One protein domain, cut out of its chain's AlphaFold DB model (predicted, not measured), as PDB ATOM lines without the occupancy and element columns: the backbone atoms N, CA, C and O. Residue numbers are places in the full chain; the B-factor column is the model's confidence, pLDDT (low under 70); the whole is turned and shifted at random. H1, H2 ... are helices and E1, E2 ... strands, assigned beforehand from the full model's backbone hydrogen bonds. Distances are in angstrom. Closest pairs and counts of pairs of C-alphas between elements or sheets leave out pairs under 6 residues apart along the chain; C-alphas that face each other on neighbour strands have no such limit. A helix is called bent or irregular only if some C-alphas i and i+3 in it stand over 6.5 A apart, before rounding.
ATOM      1  N   PRO A 213     -28.632  26.799 -40.385       94.81
ATOM      2  CA  PRO A 213     -27.504  27.524 -39.799       94.81
ATOM      3  C   PRO A 213     -27.769  29.016 -39.599       94.81
ATOM      4  O   PRO A 213     -27.421  29.561 -38.560       94.81
ATOM      5  N   TRP A 214     -28.457  29.655 -40.542       95.31
ATOM      6  CA  TRP A 214     -28.812  31.071 -40.474       95.31
ATOM      7  C   TRP A 214     -29.759  31.410 -39.323       95.31
ATOM      8  O   TRP A 214     -29.629  32.463 -38.701       95.31
ATOM      9  N   GLU A 215     -30.715  30.536 -39.016       95.12
ATOM     10  CA  GLU A 215     -31.602  30.717 -37.865       95.12
ATOM     11  C   GLU A 215     -30.842  30.583 -36.548       95.12
ATOM     12  O   GLU A 215     -31.124  31.326 -35.611       95.12
ATOM     13  N   VAL A 216     -29.852  29.686 -36.496       94.12
ATOM     14  CA  VAL A 216     -28.974  29.536 -35.329       94.12
ATOM     15  C   VAL A 216     -28.076  30.763 -35.162       94.12
ATOM     16  O   VAL A 216     -27.984  31.274 -34.053       94.12
ATOM     17  N   VAL A 217     -27.498  31.311 -36.243       92.81
ATOM     18  CA  VAL A 217     -26.696  32.559 -36.208       92.81
ATOM     19  C   VAL A 217     -27.452  33.692 -35.507       92.81
ATOM     20  O   VAL A 217     -26.862  34.430 -34.723       92.81
ATOM     21  N   LYS A 218     -28.760  33.828 -35.758       92.00
ATOM     22  CA  LYS A 218     -29.600  34.884 -35.164       92.00
ATOM     23  C   LYS A 218     -29.792  34.745 -33.648       92.00
ATOM     24  O   LYS A 218     -30.231  35.698 -33.019       92.00
ATOM     25  N   GLN A 219     -29.518  33.569 -33.088       90.38
ATOM     26  CA  GLN A 219     -29.715  33.252 -31.670       90.38
ATOM     27  C   GLN A 219     -28.417  33.305 -30.866       90.38
ATOM     28  O   GLN A 219     -28.466  33.264 -29.639       90.38
ATOM     29  N   VAL A 220     -27.267  33.374 -31.540       90.00
ATOM     30  CA  VAL A 220     -25.967  33.475 -30.879       90.00
ATOM     31  C   VAL A 220     -25.881  34.825 -30.174       90.00
ATOM     32  O   VAL A 220     -26.051  35.872 -30.805       90.00
ATOM     33  N   ALA A 221     -25.641  34.789 -28.862       87.44
ATOM     34  CA  ALA A 221     -25.420  35.988 -28.068       87.44
ATOM     35  C   ALA A 221     -24.178  36.724 -28.579       87.44
ATOM     36  O   ALA A 221     -23.182  36.098 -28.935       87.44
ATOM     37  N   ARG A 222     -24.245  38.054 -28.633       86.38
ATOM     38  CA  ARG A 222     -23.153  38.892 -29.129       86.38
ATOM     39  C   ARG A 222     -22.619  39.743 -27.994       86.38
ATOM     40  O   ARG A 222     -23.395  40.459 -27.365       86.38
ATOM     41  N   SER A 223     -21.311  39.680 -27.777       87.75
ATOM     42  CA  SER A 223     -20.626  40.610 -26.883       87.75
ATOM     43  C   SER A 223     -20.634  42.011 -27.476       87.75
ATOM     44  O   SER A 223     -20.627  42.203 -28.697       87.75
ATOM     45  N   SER A 224     -20.641  43.004 -26.598       90.75
ATOM     46  CA  SER A 224     -20.425  44.386 -26.999       90.75
ATOM     47  C   SER A 224     -19.004  44.580 -27.533       90.75
ATOM     48  O   SER A 224     -18.075  43.830 -27.224       90.75
ATOM     49  N   HIS A 225     -18.813  45.638 -28.321       88.00
ATOM     50  CA  HIS A 225     -17.489  46.003 -28.825       88.00
ATOM     51  C   HIS A 225     -16.468  46.202 -27.690       88.00
ATOM     52  O   HIS A 225     -15.323  45.766 -27.804       88.00
ATOM     53  N   GLU A 226     -16.892  46.827 -26.590       93.31
ATOM     54  CA  GLU A 226     -16.044  47.096 -25.428       93.31
ATOM     55  C   GLU A 226     -15.596  45.805 -24.730       93.31
ATOM     56  O   GLU A 226     -14.408  45.644 -24.447       93.31
ATOM     57  N   GLU A 227     -16.507  44.850 -24.523       91.56
ATOM     58  CA  GLU A 227     -16.188  43.538 -23.943       91.56
ATOM     59  C   GLU A 227     -15.209  42.756 -24.822       91.56
ATOM     60  O   GLU A 227     -14.192  42.254 -24.325       91.56
ATOM     61  N   SER A 228     -15.467  42.718 -26.133       90.50
ATOM     62  CA  SER A 228     -14.599  42.067 -27.115       90.50
ATOM     63  C   SER A 228     -13.196  42.682 -27.116       90.50
ATOM     64  O   SER A 228     -12.197  41.959 -27.043       90.50
ATOM     65  N   LEU A 229     -13.092  44.015 -27.118       91.19
ATOM     66  CA  LEU A 229     -11.814  44.729 -27.079       91.19
ATOM     67  C   LEU A 229     -11.071  44.494 -25.759       91.19
ATOM     68  O   LEU A 229      -9.876  44.187 -25.763       91.19
ATOM     69  N   ALA A 230     -11.769  44.585 -24.626       94.00
ATOM     70  CA  ALA A 230     -11.203  44.306 -23.312       94.00
ATOM     71  C   ALA A 230     -10.652  42.876 -23.243       94.00
ATOM     72  O   ALA A 230      -9.567  42.647 -22.705       94.00
ATOM     73  N   ARG A 231     -11.349  41.903 -23.837       91.75
ATOM     74  CA  ARG A 231     -10.886  40.516 -23.892       91.75
ATOM     75  C   ARG A 231      -9.667  40.334 -24.791       91.75
ATOM     76  O   ARG A 231      -8.760  39.595 -24.410       91.75
ATOM     77  N   VAL A 232      -9.613  40.982 -25.954       91.81
ATOM     78  CA  VAL A 232      -8.425  40.962 -26.830       91.81
ATOM     79  C   VAL A 232      -7.214  41.545 -26.099       91.81
ATOM     80  O   VAL A 232      -6.173  40.893 -26.047       91.81
ATOM     81  N   ARG A 233      -7.372  42.697 -25.433       93.12
ATOM     82  CA  ARG A 233      -6.324  43.306 -24.596       93.12
ATOM     83  C   ARG A 233      -5.847  42.361 -23.493       93.12
ATOM     84  O   ARG A 233      -4.643  42.196 -23.316       93.12
ATOM     85  N   ARG A 234      -6.769  41.680 -22.798       93.19
ATOM     86  CA  ARG A 234      -6.418  40.659 -21.790       93.19
ATOM     87  C   ARG A 234      -5.603  39.511 -22.385       93.19
ATOM     88  O   ARG A 234      -4.615  39.108 -21.782       93.19
ATOM     89  N   LEU A 235      -5.981  38.987 -23.554       90.75
ATOM     90  CA  LEU A 235      -5.222  37.909 -24.199       90.75
ATOM     91  C   LEU A 235      -3.808  38.338 -24.597       90.75
ATOM     92  O   LEU A 235      -2.866  37.576 -24.386       90.75
ATOM     93  N   LEU A 236      -3.663  39.542 -25.154       89.19
ATOM     94  CA  LEU A 236      -2.358  40.101 -25.504       89.19
ATOM     95  C   LEU A 236      -1.482  40.262 -24.254       89.19
ATOM     96  O   LEU A 236      -0.333  39.831 -24.254       89.19
ATOM     97  N   ALA A 237      -2.041  40.780 -23.157       88.56
ATOM     98  CA  ALA A 237      -1.322  40.918 -21.892       88.56
ATOM     99  C   ALA A 237      -0.845  39.565 -21.327       88.56
ATOM    100  O   ALA A 237       0.325  39.431 -20.974       88.56
ATOM    101  N   VAL A 238      -1.713  38.543 -21.298       87.38
ATOM    102  CA  VAL A 238      -1.351  37.191 -20.820       87.38
ATOM    103  C   VAL A 238      -0.191  36.604 -21.627       87.38
ATOM    104  O   VAL A 238       0.716  36.006 -21.051       87.38
ATOM    105  N   ARG A 239      -0.182  36.801 -22.951       83.44
ATOM    106  CA  ARG A 239       0.906  36.333 -23.824       83.44
ATOM    107  C   ARG A 239       2.230  37.034 -23.541       83.44
ATOM    108  O   ARG A 239       3.246  36.353 -23.425       83.44
ATOM    109  N   ARG A 240       2.215  38.359 -23.356       81.50
ATOM    110  CA  ARG A 240       3.417  39.130 -22.987       81.50
ATOM    111  C   ARG A 240       4.028  38.616 -21.683       81.50
ATOM    112  O   ARG A 240       5.234  38.401 -21.607       81.50
ATOM    113  N   CYS A 241       3.194  38.360 -20.674       78.94
ATOM    114  CA  CYS A 241       3.655  37.819 -19.394       78.94
ATOM    115  C   CYS A 241       4.228  36.400 -19.527       78.94
ATOM    116  O   CYS A 241       5.235  36.091 -18.895       78.94
ATOM    117  N   ALA A 242       3.619  35.546 -20.359       78.50
ATOM    118  CA  ALA A 242       4.112  34.190 -20.597       78.50
ATOM    119  C   ALA A 242       5.479  34.173 -21.307       78.50
ATOM    120  O   ALA A 242       6.336  33.370 -20.945       78.50
ATOM    121  N   GLY A 243       5.705  35.083 -22.263       68.25
ATOM    122  CA  GLY A 243       7.002  35.239 -22.934       68.25
ATOM    123  C   GLY A 243       8.109  35.727 -21.994       68.25
ATOM    124  O   GLY A 243       9.206  35.181 -21.999       68.25
ATOM    125  N   LEU A 267      -1.313  38.302 -37.290       84.25
ATOM    126  CA  LEU A 267      -2.599  37.642 -37.205       84.25
ATOM    127  C   LEU A 267      -3.139  37.480 -38.626       84.25
ATOM    128  O   LEU A 267      -3.400  38.458 -39.326       84.25
ATOM    129  N   ARG A 268      -3.341  36.228 -39.038       87.38
ATOM    130  CA  ARG A 268      -4.016  35.932 -40.303       87.38
ATOM    131  C   ARG A 268      -5.464  36.380 -40.195       87.38
ATOM    132  O   ARG A 268      -6.206  35.844 -39.369       87.38
ATOM    133  N   LEU A 269      -5.896  37.278 -41.076       92.25
ATOM    134  CA  LEU A 269      -7.290  37.735 -41.150       92.25
ATOM    135  C   LEU A 269      -8.186  36.772 -41.946       92.25
ATOM    136  O   LEU A 269      -9.265  37.136 -42.415       92.25
ATOM    137  N   LEU A 270      -7.736  35.528 -42.103       95.00
ATOM    138  CA  LEU A 270      -8.443  34.467 -42.799       95.00
ATOM    139  C   LEU A 270      -9.144  33.561 -41.787       95.00
ATOM    140  O   LEU A 270      -8.571  33.146 -40.777       95.00
ATOM    141  N   CYS A 271     -10.392  33.214 -42.079       95.44
ATOM    142  CA  CYS A 271     -11.105  32.198 -41.333       95.44
ATOM    143  C   CYS A 271     -10.440  30.829 -41.568       95.44
ATOM    144  O   CYS A 271     -10.288  30.419 -42.718       95.44
ATOM    145  N   PRO A 272     -10.123  30.054 -40.516       94.81
ATOM    146  CA  PRO A 272      -9.525  28.727 -40.676       94.81
ATOM    147  C   PRO A 272     -10.469  27.695 -41.317       94.81
ATOM    148  O   PRO A 272     -10.006  26.661 -41.786       94.81
ATOM    149  N   VAL A 273     -11.783  27.950 -41.338       94.44
ATOM    150  CA  VAL A 273     -12.784  27.046 -41.933       94.44
ATOM    151  C   VAL A 273     -12.909  27.268 -43.440       94.44
ATOM    152  O   VAL A 273     -12.986  26.301 -44.193       94.44
ATOM    153  N   THR A 274     -12.945  28.524 -43.889       95.56
ATOM    154  CA  THR A 274     -13.142  28.874 -45.307       95.56
ATOM    155  C   THR A 274     -11.855  29.239 -46.030       95.56
ATOM    156  O   THR A 274     -11.883  29.392 -47.248       95.56
ATOM    157  N   LEU A 275     -10.758  29.439 -45.294       95.38
ATOM    158  CA  LEU A 275      -9.475  29.957 -45.783       95.38
ATOM    159  C   LEU A 275      -9.599  31.301 -46.524       95.38
ATOM    160  O   LEU A 275      -8.736  31.677 -47.309       95.38
ATOM    161  N   SER A 276     -10.674  32.035 -46.249       95.62
ATOM    162  CA  SER A 276     -10.988  33.351 -46.804       95.62
ATOM    163  C   SER A 276     -11.300  34.323 -45.674       95.62
ATOM    164  O   SER A 276     -11.556  33.914 -44.537       95.62
ATOM    165  N   ARG A 277     -11.266  35.621 -45.971       93.81
ATOM    166  CA  ARG A 277     -11.684  36.655 -45.022       93.81
ATOM    167  C   ARG A 277     -13.131  36.375 -44.566       93.81
ATOM    168  O   ARG A 277     -13.959  36.078 -45.430       93.81
ATOM    169  N   PRO A 278     -13.443  36.428 -43.254       93.88
ATOM    170  CA  PRO A 278     -14.801  36.210 -42.762       93.88
ATOM    171  C   PRO A 278     -15.810  37.086 -43.512       93.88
ATOM    172  O   PRO A 278     -15.632  38.300 -43.607       93.88
ATOM    173  N   ALA A 279     -16.838  36.456 -44.075       92.12
ATOM    174  CA  ALA A 279     -17.924  37.142 -44.775       92.12
ATOM    175  C   ALA A 279     -19.048  37.543 -43.808       92.12
ATOM    176  O   ALA A 279     -19.863  38.412 -44.111       92.12
ATOM    177  N   SER A 280     -19.097  36.887 -42.650       91.50
ATOM    178  CA  SER A 280     -19.977  37.175 -41.527       91.50
ATOM    179  C   SER A 280     -19.165  37.546 -40.281       91.50
ATOM    180  O   SER A 280     -17.948  37.723 -40.341       91.50
ATOM    181  N   ALA A 281     -19.861  37.659 -39.150       86.94
ATOM    182  CA  ALA A 281     -19.309  37.840 -37.814       86.94
ATOM    183  C   ALA A 281     -18.034  36.999 -37.574       86.94
ATOM    184  O   ALA A 281     -18.124  35.761 -37.567       86.94
ATOM    185  N   PRO A 282     -16.857  37.620 -37.356       92.50
ATOM    186  CA  PRO A 282     -15.676  36.907 -36.894       92.50
ATOM    187  C   PRO A 282     -15.896  36.558 -35.434       92.50
ATOM    188  O   PRO A 282     -16.223  37.421 -34.627       92.50
ATOM    189  N   VAL A 283     -15.733  35.292 -35.092       93.56
ATOM    190  CA  VAL A 283     -16.104  34.793 -33.782       93.56
ATOM    191  C   VAL A 283     -15.076  33.861 -33.160       93.56
ATOM    192  O   VAL A 283     -14.232  33.271 -33.839       93.56
ATOM    193  N   ARG A 284     -15.187  33.699 -31.842       90.81
ATOM    194  CA  ARG A 284     -14.390  32.793 -31.004       90.81
ATOM    195  C   ARG A 284     -15.231  32.274 -29.842       90.81
ATOM    196  O   ARG A 284     -16.115  32.977 -29.368       90.81
ATOM    197  N   GLY A 285     -14.918  31.083 -29.333       88.94
ATOM    198  CA  GLY A 285     -15.555  30.586 -28.110       88.94
ATOM    199  C   GLY A 285     -15.165  31.416 -26.882       88.94
ATOM    200  O   GLY A 285     -14.055  31.950 -26.808       88.94
ATOM    201  N   GLU A 286     -16.043  31.515 -25.890       84.31
ATOM    202  CA  GLU A 286     -15.837  32.230 -24.620       84.31
ATOM    203  C   GLU A 286     -14.638  31.690 -23.815       84.31
ATOM    204  O   GLU A 286     -13.888  32.447 -23.199       84.31
ATOM    205  N   GLY A 287     -14.354  30.390 -23.921       84.38
ATOM    206  CA  GLY A 287     -13.173  29.770 -23.306       84.38
ATOM    207  C   GLY A 287     -11.870  29.906 -24.108       84.38
ATOM    208  O   GLY A 287     -10.807  29.550 -23.608       84.38
ATOM    209  N   CYS A 288     -11.913  30.392 -25.354       89.38
ATOM    210  CA  CYS A 288     -10.730  30.438 -26.217       89.38
ATOM    211  C   CYS A 288      -9.698  31.477 -25.740       89.38
ATOM    212  O   CYS A 288     -10.006  32.666 -25.605       89.38
ATOM    213  N   THR A 289      -8.447  31.036 -25.578       90.88
ATOM    214  CA  THR A 289      -7.287  31.871 -25.205       90.88
ATOM    215  C   THR A 289      -6.431  32.313 -26.402       90.88
ATOM    216  O   THR A 289      -5.460  33.050 -26.242       90.88
ATOM    217  N   HIS A 290      -6.780  31.891 -27.620       90.19
ATOM    218  CA  HIS A 290      -6.123  32.318 -28.857       90.19
ATOM    219  C   HIS A 290      -6.771  33.578 -29.458       90.19
ATOM    220  O   HIS A 290      -7.944  33.856 -29.217       90.19
ATOM    221  N   LEU A 291      -6.012  34.314 -30.282       91.12
ATOM    222  CA  LEU A 291      -6.494  35.507 -31.001       91.12
ATOM    223  C   LEU A 291      -7.198  35.189 -32.334       91.12
ATOM    224  O   LEU A 291      -8.035  35.968 -32.776       91.12
ATOM    225  N   GLN A 292      -6.886  34.048 -32.967       92.44
ATOM    226  CA  GLN A 292      -7.477  33.652 -34.254       92.44
ATOM    227  C   GLN A 292      -9.006  33.541 -34.135       92.44
ATOM    228  O   GLN A 292      -9.503  32.767 -33.316       92.44
ATOM    229  N   CYS A 293      -9.734  34.283 -34.967       93.62
ATOM    230  CA  CYS A 293     -11.190  34.183 -35.085       93.62
ATOM    231  C   CYS A 293     -11.586  33.298 -36.279       93.62
ATOM    232  O   CYS A 293     -10.772  32.993 -37.156       93.62
ATOM    233  N   MET A 294     -12.848  32.880 -36.325       95.50
ATOM    234  CA  MET A 294     -13.439  32.141 -37.444       95.50
ATOM    235  C   MET A 294     -14.751  32.775 -37.894       95.50
ATOM    236  O   MET A 294     -15.382  33.487 -37.134       95.50
ATOM    237  N   ASP A 295     -15.178  32.520 -39.124       95.38
ATOM    238  CA  ASP A 295     -16.476  32.958 -39.624       95.38
ATOM    239  C   ASP A 295     -17.597  32.118 -38.986       95.38
ATOM    240  O   ASP A 295     -17.608  30.888 -39.119       95.38
ATOM    241  N   LEU A 296     -18.529  32.773 -38.285       94.25
ATOM    242  CA  LEU A 296     -19.607  32.096 -37.555       94.25
ATOM    243  C   LEU A 296     -20.491  31.256 -38.478       94.25
ATOM    244  O   LEU A 296     -20.833  30.114 -38.162       94.25
ATOM    245  N   THR A 297     -20.866  31.816 -39.625       95.38
ATOM    246  CA  THR A 297     -21.765  31.151 -40.571       95.38
ATOM    247  C   THR A 297     -21.097  29.914 -41.151       95.38
ATOM    248  O   THR A 297     -21.688  28.834 -41.151       95.38
ATOM    249  N   ALA A 298     -19.849  30.031 -41.598       95.44
ATOM    250  CA  ALA A 298     -19.083  28.920 -42.136       95.44
ATOM    251  C   ALA A 298     -18.854  27.828 -41.094       95.44
ATOM    252  O   ALA A 298     -18.994  26.642 -41.402       95.44
ATOM    253  N   TYR A 299     -18.560  28.218 -39.852       94.38
ATOM    254  CA  TYR A 299     -18.461  27.290 -38.737       94.38
ATOM    255  C   TYR A 299     -19.774  26.523 -38.538       94.38
ATOM    256  O   TYR A 299     -19.774  25.289 -38.514       94.38
ATOM    257  N   LEU A 300     -20.915  27.211 -38.461       93.88
ATOM    258  CA  LEU A 300     -22.220  26.570 -38.276       93.88
ATOM    259  C   LEU A 300     -22.625  25.707 -39.475       93.88
ATOM    260  O   LEU A 300     -23.114  24.600 -39.277       93.88
ATOM    261  N   VAL A 301     -22.378  26.145 -40.711       94.94
ATOM    262  CA  VAL A 301     -22.642  25.357 -41.929       94.94
ATOM    263  C   VAL A 301     -21.775  24.099 -41.968       94.94
ATOM    264  O   VAL A 301     -22.281  23.014 -42.264       94.94
ATOM    265  N   SER A 302     -20.485  24.220 -41.646       93.75
ATOM    266  CA  SER A 302     -19.567  23.081 -41.559       93.75
ATOM    267  C   SER A 302     -20.063  22.068 -40.531       93.75
ATOM    268  O   SER A 302     -20.198  20.879 -40.832       93.75
ATOM    269  N   ASN A 303     -20.449  22.537 -39.345       90.81
ATOM    270  CA  ASN A 303     -20.996  21.684 -38.300       90.81
ATOM    271  C   ASN A 303     -22.355  21.087 -38.653       90.81
ATOM    272  O   ASN A 303     -22.594  19.925 -38.353       90.81
ATOM    273  N   PHE A 304     -23.233  21.825 -39.320       91.25
ATOM    274  CA  PHE A 304     -24.518  21.312 -39.780       91.25
ATOM    275  C   PHE A 304     -24.327  20.157 -40.773       91.25
ATOM    276  O   PHE A 304     -24.909  19.085 -40.613       91.25
ATOM    277  N   ARG A 305     -23.432  20.330 -41.757       91.00
ATOM    278  CA  ARG A 305     -23.130  19.313 -42.782       91.00
ATOM    279  C   ARG A 305     -22.441  18.084 -42.206       91.00
ATOM    280  O   ARG A 305     -22.806  16.957 -42.523       91.00
ATOM    281  N   THR A 306     -21.453  18.296 -41.344       86.88
ATOM    282  CA  THR A 306     -20.704  17.205 -40.708       86.88
ATOM    283  C   THR A 306     -21.445  16.601 -39.518       86.88
ATOM    284  O   THR A 306     -20.982  15.596 -38.978       86.88
ATOM    285  N   LYS A 307     -22.568  17.204 -39.094       83.31
ATOM    286  CA  LYS A 307     -23.283  16.997 -37.817       83.31
ATOM    287  C   LYS A 307     -22.422  17.294 -36.570       83.31
ATOM    288  O   LYS A 307     -22.680  16.760 -35.492       83.31
ATOM    289  N   ALA A 308     -21.320  18.031 -36.778       66.88
ATOM    290  CA  ALA A 308     -20.241  18.488 -35.885       66.88
ATOM    291  C   ALA A 308     -20.617  18.733 -34.424       66.88
ATOM    292  O   ALA A 308     -20.112  18.126 -33.478       66.88
ATOM    293  N   VAL A 309     -21.567  19.651 -34.306       58.41
ATOM    294  CA  VAL A 309     -21.877  20.444 -33.114       58.41
ATOM    295  C   VAL A 309     -22.389  19.632 -31.929       58.41
ATOM    296  O   VAL A 309     -22.239  20.053 -30.790       58.41
ATOM    297  N   LEU A 310     -22.901  18.428 -32.171       55.75
ATOM    298  CA  LEU A 310     -23.501  17.570 -31.148       55.75
ATOM    299  C   LEU A 310     -22.511  17.028 -30.101       55.75
ATOM    300  O   LEU A 310     -22.934  16.452 -29.101       55.75
ATOM    301  N   ALA A 311     -21.203  17.187 -30.330       46.69
ATOM    302  CA  ALA A 311     -20.171  16.550 -29.519       46.69
ATOM    303  C   ALA A 311     -19.312  17.497 -28.661       46.69
ATOM    304  O   ALA A 311     -18.576  16.972 -27.825       46.69
ATOM    305  N   ALA A 312     -19.312  18.831 -28.856       45.16
ATOM    306  CA  ALA A 312     -18.200  19.614 -28.283       45.16
ATOM    307  C   ALA A 312     -18.350  21.118 -27.982       45.16
ATOM    308  O   ALA A 312     -17.395  21.654 -27.424       45.16
ATOM    309  N   THR A 313     -19.434  21.838 -28.289       44.31
ATOM    310  CA  THR A 313     -19.374  23.314 -28.162       44.31
ATOM    311  C   THR A 313     -20.531  23.956 -27.416       44.31
ATOM    312  O   THR A 313     -21.689  23.792 -27.790       44.31
ATOM    313  N   ARG A 314     -20.180  24.757 -26.398       47.53
ATOM    314  CA  ARG A 314     -21.005  25.872 -25.920       47.53
ATOM    315  C   ARG A 314     -21.105  26.926 -27.024       47.53
ATOM    316  O   ARG A 314     -20.147  27.119 -27.772       47.53
ATOM    317  N   PHE A 315     -22.250  27.597 -27.101       42.91
ATOM    318  CA  PHE A 315     -22.513  28.678 -28.058       42.91
ATOM    319  C   PHE A 315     -22.288  30.069 -27.467       42.91
ATOM    320  O   PHE A 315     -22.874  31.040 -27.938       42.91
ATOM    321  N   ASP A 316     -21.401  30.175 -26.485       39.28
ATOM    322  CA  ASP A 316     -20.934  31.464 -25.992       39.28
ATOM    323  C   ASP A 316     -19.824  31.906 -26.938       39.28
ATOM    324  O   ASP A 316     -18.656  31.523 -26.829       39.28
ATOM    325  N   VAL A 317     -20.249  32.562 -28.008       38.66
ATOM    326  CA  VAL A 317     -19.425  32.877 -29.159       38.66
ATOM    327  C   VAL A 317     -19.374  34.393 -29.274       38.66
ATOM    328  O   VAL A 317     -20.361  35.027 -29.623       38.66
ATOM    329  N   GLU A 318     -18.224  34.978 -28.961       40.84
ATOM    330  CA  GLU A 318     -18.066  36.431 -28.983       40.84
ATOM    331  C   GLU A 318     -17.697  36.900 -30.387       40.84
ATOM    332  O   GLU A 318     -16.741  36.392 -30.981       40.84
ATOM    333  N   GLU A 319     -18.456  37.864 -30.908       40.12
ATOM    334  CA  GLU A 319     -18.186  38.509 -32.189       40.12
ATOM    335  C   GLU A 319     -17.151  39.628 -32.025       40.12
ATOM    336  O   GLU A 319     -17.195  40.448 -31.105       40.12
ATOM    337  N   VAL A 320     -16.196  39.653 -32.944       41.94
ATOM    338  CA  VAL A 320     -15.083  40.587 -32.982       41.94
ATOM    339  C   VAL A 320     -15.022  41.153 -34.395       41.94
ATOM    340  O   VAL A 320     -14.556  40.483 -35.305       41.94
ATOM    341  N   LEU A 321     -15.508  42.375 -34.611       38.94
ATOM    342  CA  LEU A 321     -15.512  42.994 -35.938       38.94
ATOM    343  C   LEU A 321     -14.153  43.662 -36.220       38.94
ATOM    344  O   LEU A 321     -13.750  44.563 -35.485       38.94
ATOM    345  N   VAL A 322     -13.454  43.218 -37.272       37.91
ATOM    346  CA  VAL A 322     -12.149  43.758 -37.713       37.91
ATOM    347  C   VAL A 322     -12.293  44.298 -39.133       37.91
ATOM    348  O   VAL A 322     -12.711  43.555 -40.026       37.91
ATOM    349  N   THR A 323     -11.976  45.573 -39.368       37.34
ATOM    350  CA  THR A 323     -12.068  46.168 -40.712       37.34
ATOM    351  C   THR A 323     -10.856  45.801 -41.593       37.34
ATOM    352  O   THR A 323      -9.847  45.288 -41.101       37.34
ATOM    353  N   PRO A 324     -10.936  45.977 -42.929       30.33
ATOM    354  CA  PRO A 324      -9.862  45.614 -43.866       30.33
ATOM    355  C   PRO A 324      -8.511  46.297 -43.682       30.33
ATOM    356  O   PRO A 324      -7.503  45.728 -44.086       30.33
ATOM    357  N   ASP A 325      -8.489  47.450 -43.034       30.66
ATOM    358  CA  ASP A 325      -7.316  48.249 -42.670       30.66
ATOM    359  C   ASP A 325      -6.706  47.864 -41.307       30.66
ATOM    360  O   ASP A 325      -5.786  48.528 -40.844       30.66
ATOM    361  N   GLY A 326      -7.213  46.818 -40.641       32.03
ATOM    362  CA  GLY A 326      -6.738  46.409 -39.315       32.03
ATOM    363  C   GLY A 326      -7.186  47.332 -38.176       32.03
ATOM    364  O   GLY A 326      -6.821  47.090 -37.026       32.03
ATOM    365  N   SER A 327      -8.001  48.354 -38.469       30.44
ATOM    366  CA  SER A 327      -8.624  49.185 -37.443       30.44
ATOM    367  C   SER A 327      -9.863  48.499 -36.845       30.44
ATOM    368  O   SER A 327     -10.424  47.540 -37.382       30.44
ATOM    369  N   TRP A 328     -10.257  48.938 -35.651       41.00
ATOM    370  CA  TRP A 328     -11.389  48.378 -34.913       41.00
ATOM    371  C   TRP A 328     -12.492  49.435 -34.898       41.00
ATOM    372  O   TRP A 328     -12.311  50.493 -34.296       41.00
ATOM    373  N   ARG A 329     -13.623  49.201 -35.581       34.19
ATOM    374  CA  ARG A 329     -14.750  50.152 -35.604       34.19
ATOM    375  C   ARG A 329     -16.086  49.493 -35.245       34.19
ATOM    376  O   ARG A 329     -16.313  48.340 -35.613       34.19
ATOM    377  N   PRO A 330     -16.988  50.215 -34.553       31.02
ATOM    378  CA  PRO A 330     -18.318  49.716 -34.225       31.02
ATOM    379  C   PRO A 330     -19.164  49.499 -35.490       31.02
ATOM    380  O   PRO A 330     -19.145  50.318 -36.412       31.02
TER     381      PRO A 330
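This is residues 213 to 243 and 267 to 330 of the 553 residues of the protein "Hypothetical protein" of Alexandrium monilatum (UniProt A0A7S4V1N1). A very small two-stranded ladder, E1 beside E2, lies in the middle, with helices toward both ends of the long axis: H2, the longest helix, toward one end, and H1, H3 and H4 toward the other. The stretch from 267 to 281 runs with no named element, and the last printed residues, 320 to 330, lead on from E2 without one. The printed part has 95 residues with four named helices and two named strands, in the order H1 H2 E1 H3 H4 E2; the sheet, E1 - E2, is antiparallel. Under half of the residues are in named elements, and by those the class is mostly helix. The whole is compact, with a radius of gyration of the C-alphas of 13.6 A and spans of 39 by 28 by 24 A.

Begin at the sheet, where E1, residues 282 to 285, and E2, residues 317 to 319, are antiparallel neighbours with 151 degrees between their directions. Look at N 318 and O 284, 2.9 A apart, and at N 284 and O 318, 3.2 A apart, both within hydrogen-bond range. Residues 282 to 283 of E1 also pair, antiparallel, with residues 294 to 295. Next find H3, residues 296 to 306; the closest C-alphas of E1 and H3 are those of Val 283 and Leu 296, 5.8 A apart. H3 and E2 are only just apart, with a closest distance of 8.4 A. H1, residues 213 to 217, touches H3, and their closest C-alphas are those of Pro 213 and Leu 300, 5.6 A apart. H4, residues 308 to 311, is close to H3 but not clearly touching, and the closest C-alphas, of Asn 303 and Val 309, are 5.4 A apart. H2, residues 225 to 243, touches no helix; its closest C-alpha to E2 is that of Ser 228, 6.9 A from that of Glu 318. In H1, H2 and H3 every O i to N i+4 pair is within hydrogen-bond range; H4 is too short for such a pair, and its one O i to N i+3 pair is within range.

Find C-alpha 213 at (-27.504, 27.524, -39.799), where H1 begins. H2 runs 27.4 A from C-alpha 225 at (-17.489, 46.003, -28.825) to C-alpha 243. E1 measures 10.8 A, H3 15.3 A and E2 6.5 A, ending with C-alpha 319 at (-18.186, 38.509, -32.189). H4 is irregular, but only just: C-alphas 308 and 311 are 6.7 A apart.

The two C-alphas farthest apart, of Glu 215 and Gly 243, are 41.6 A from each other. Residues 244 to 266 are not printed, and C-alphas 243 and 267 stand 17.4 A apart across this cut. Of the links printed whole, none is long. Mean pLDDT of the printed part is 78.7; residue 243 and residues 308 to 330 are under 70.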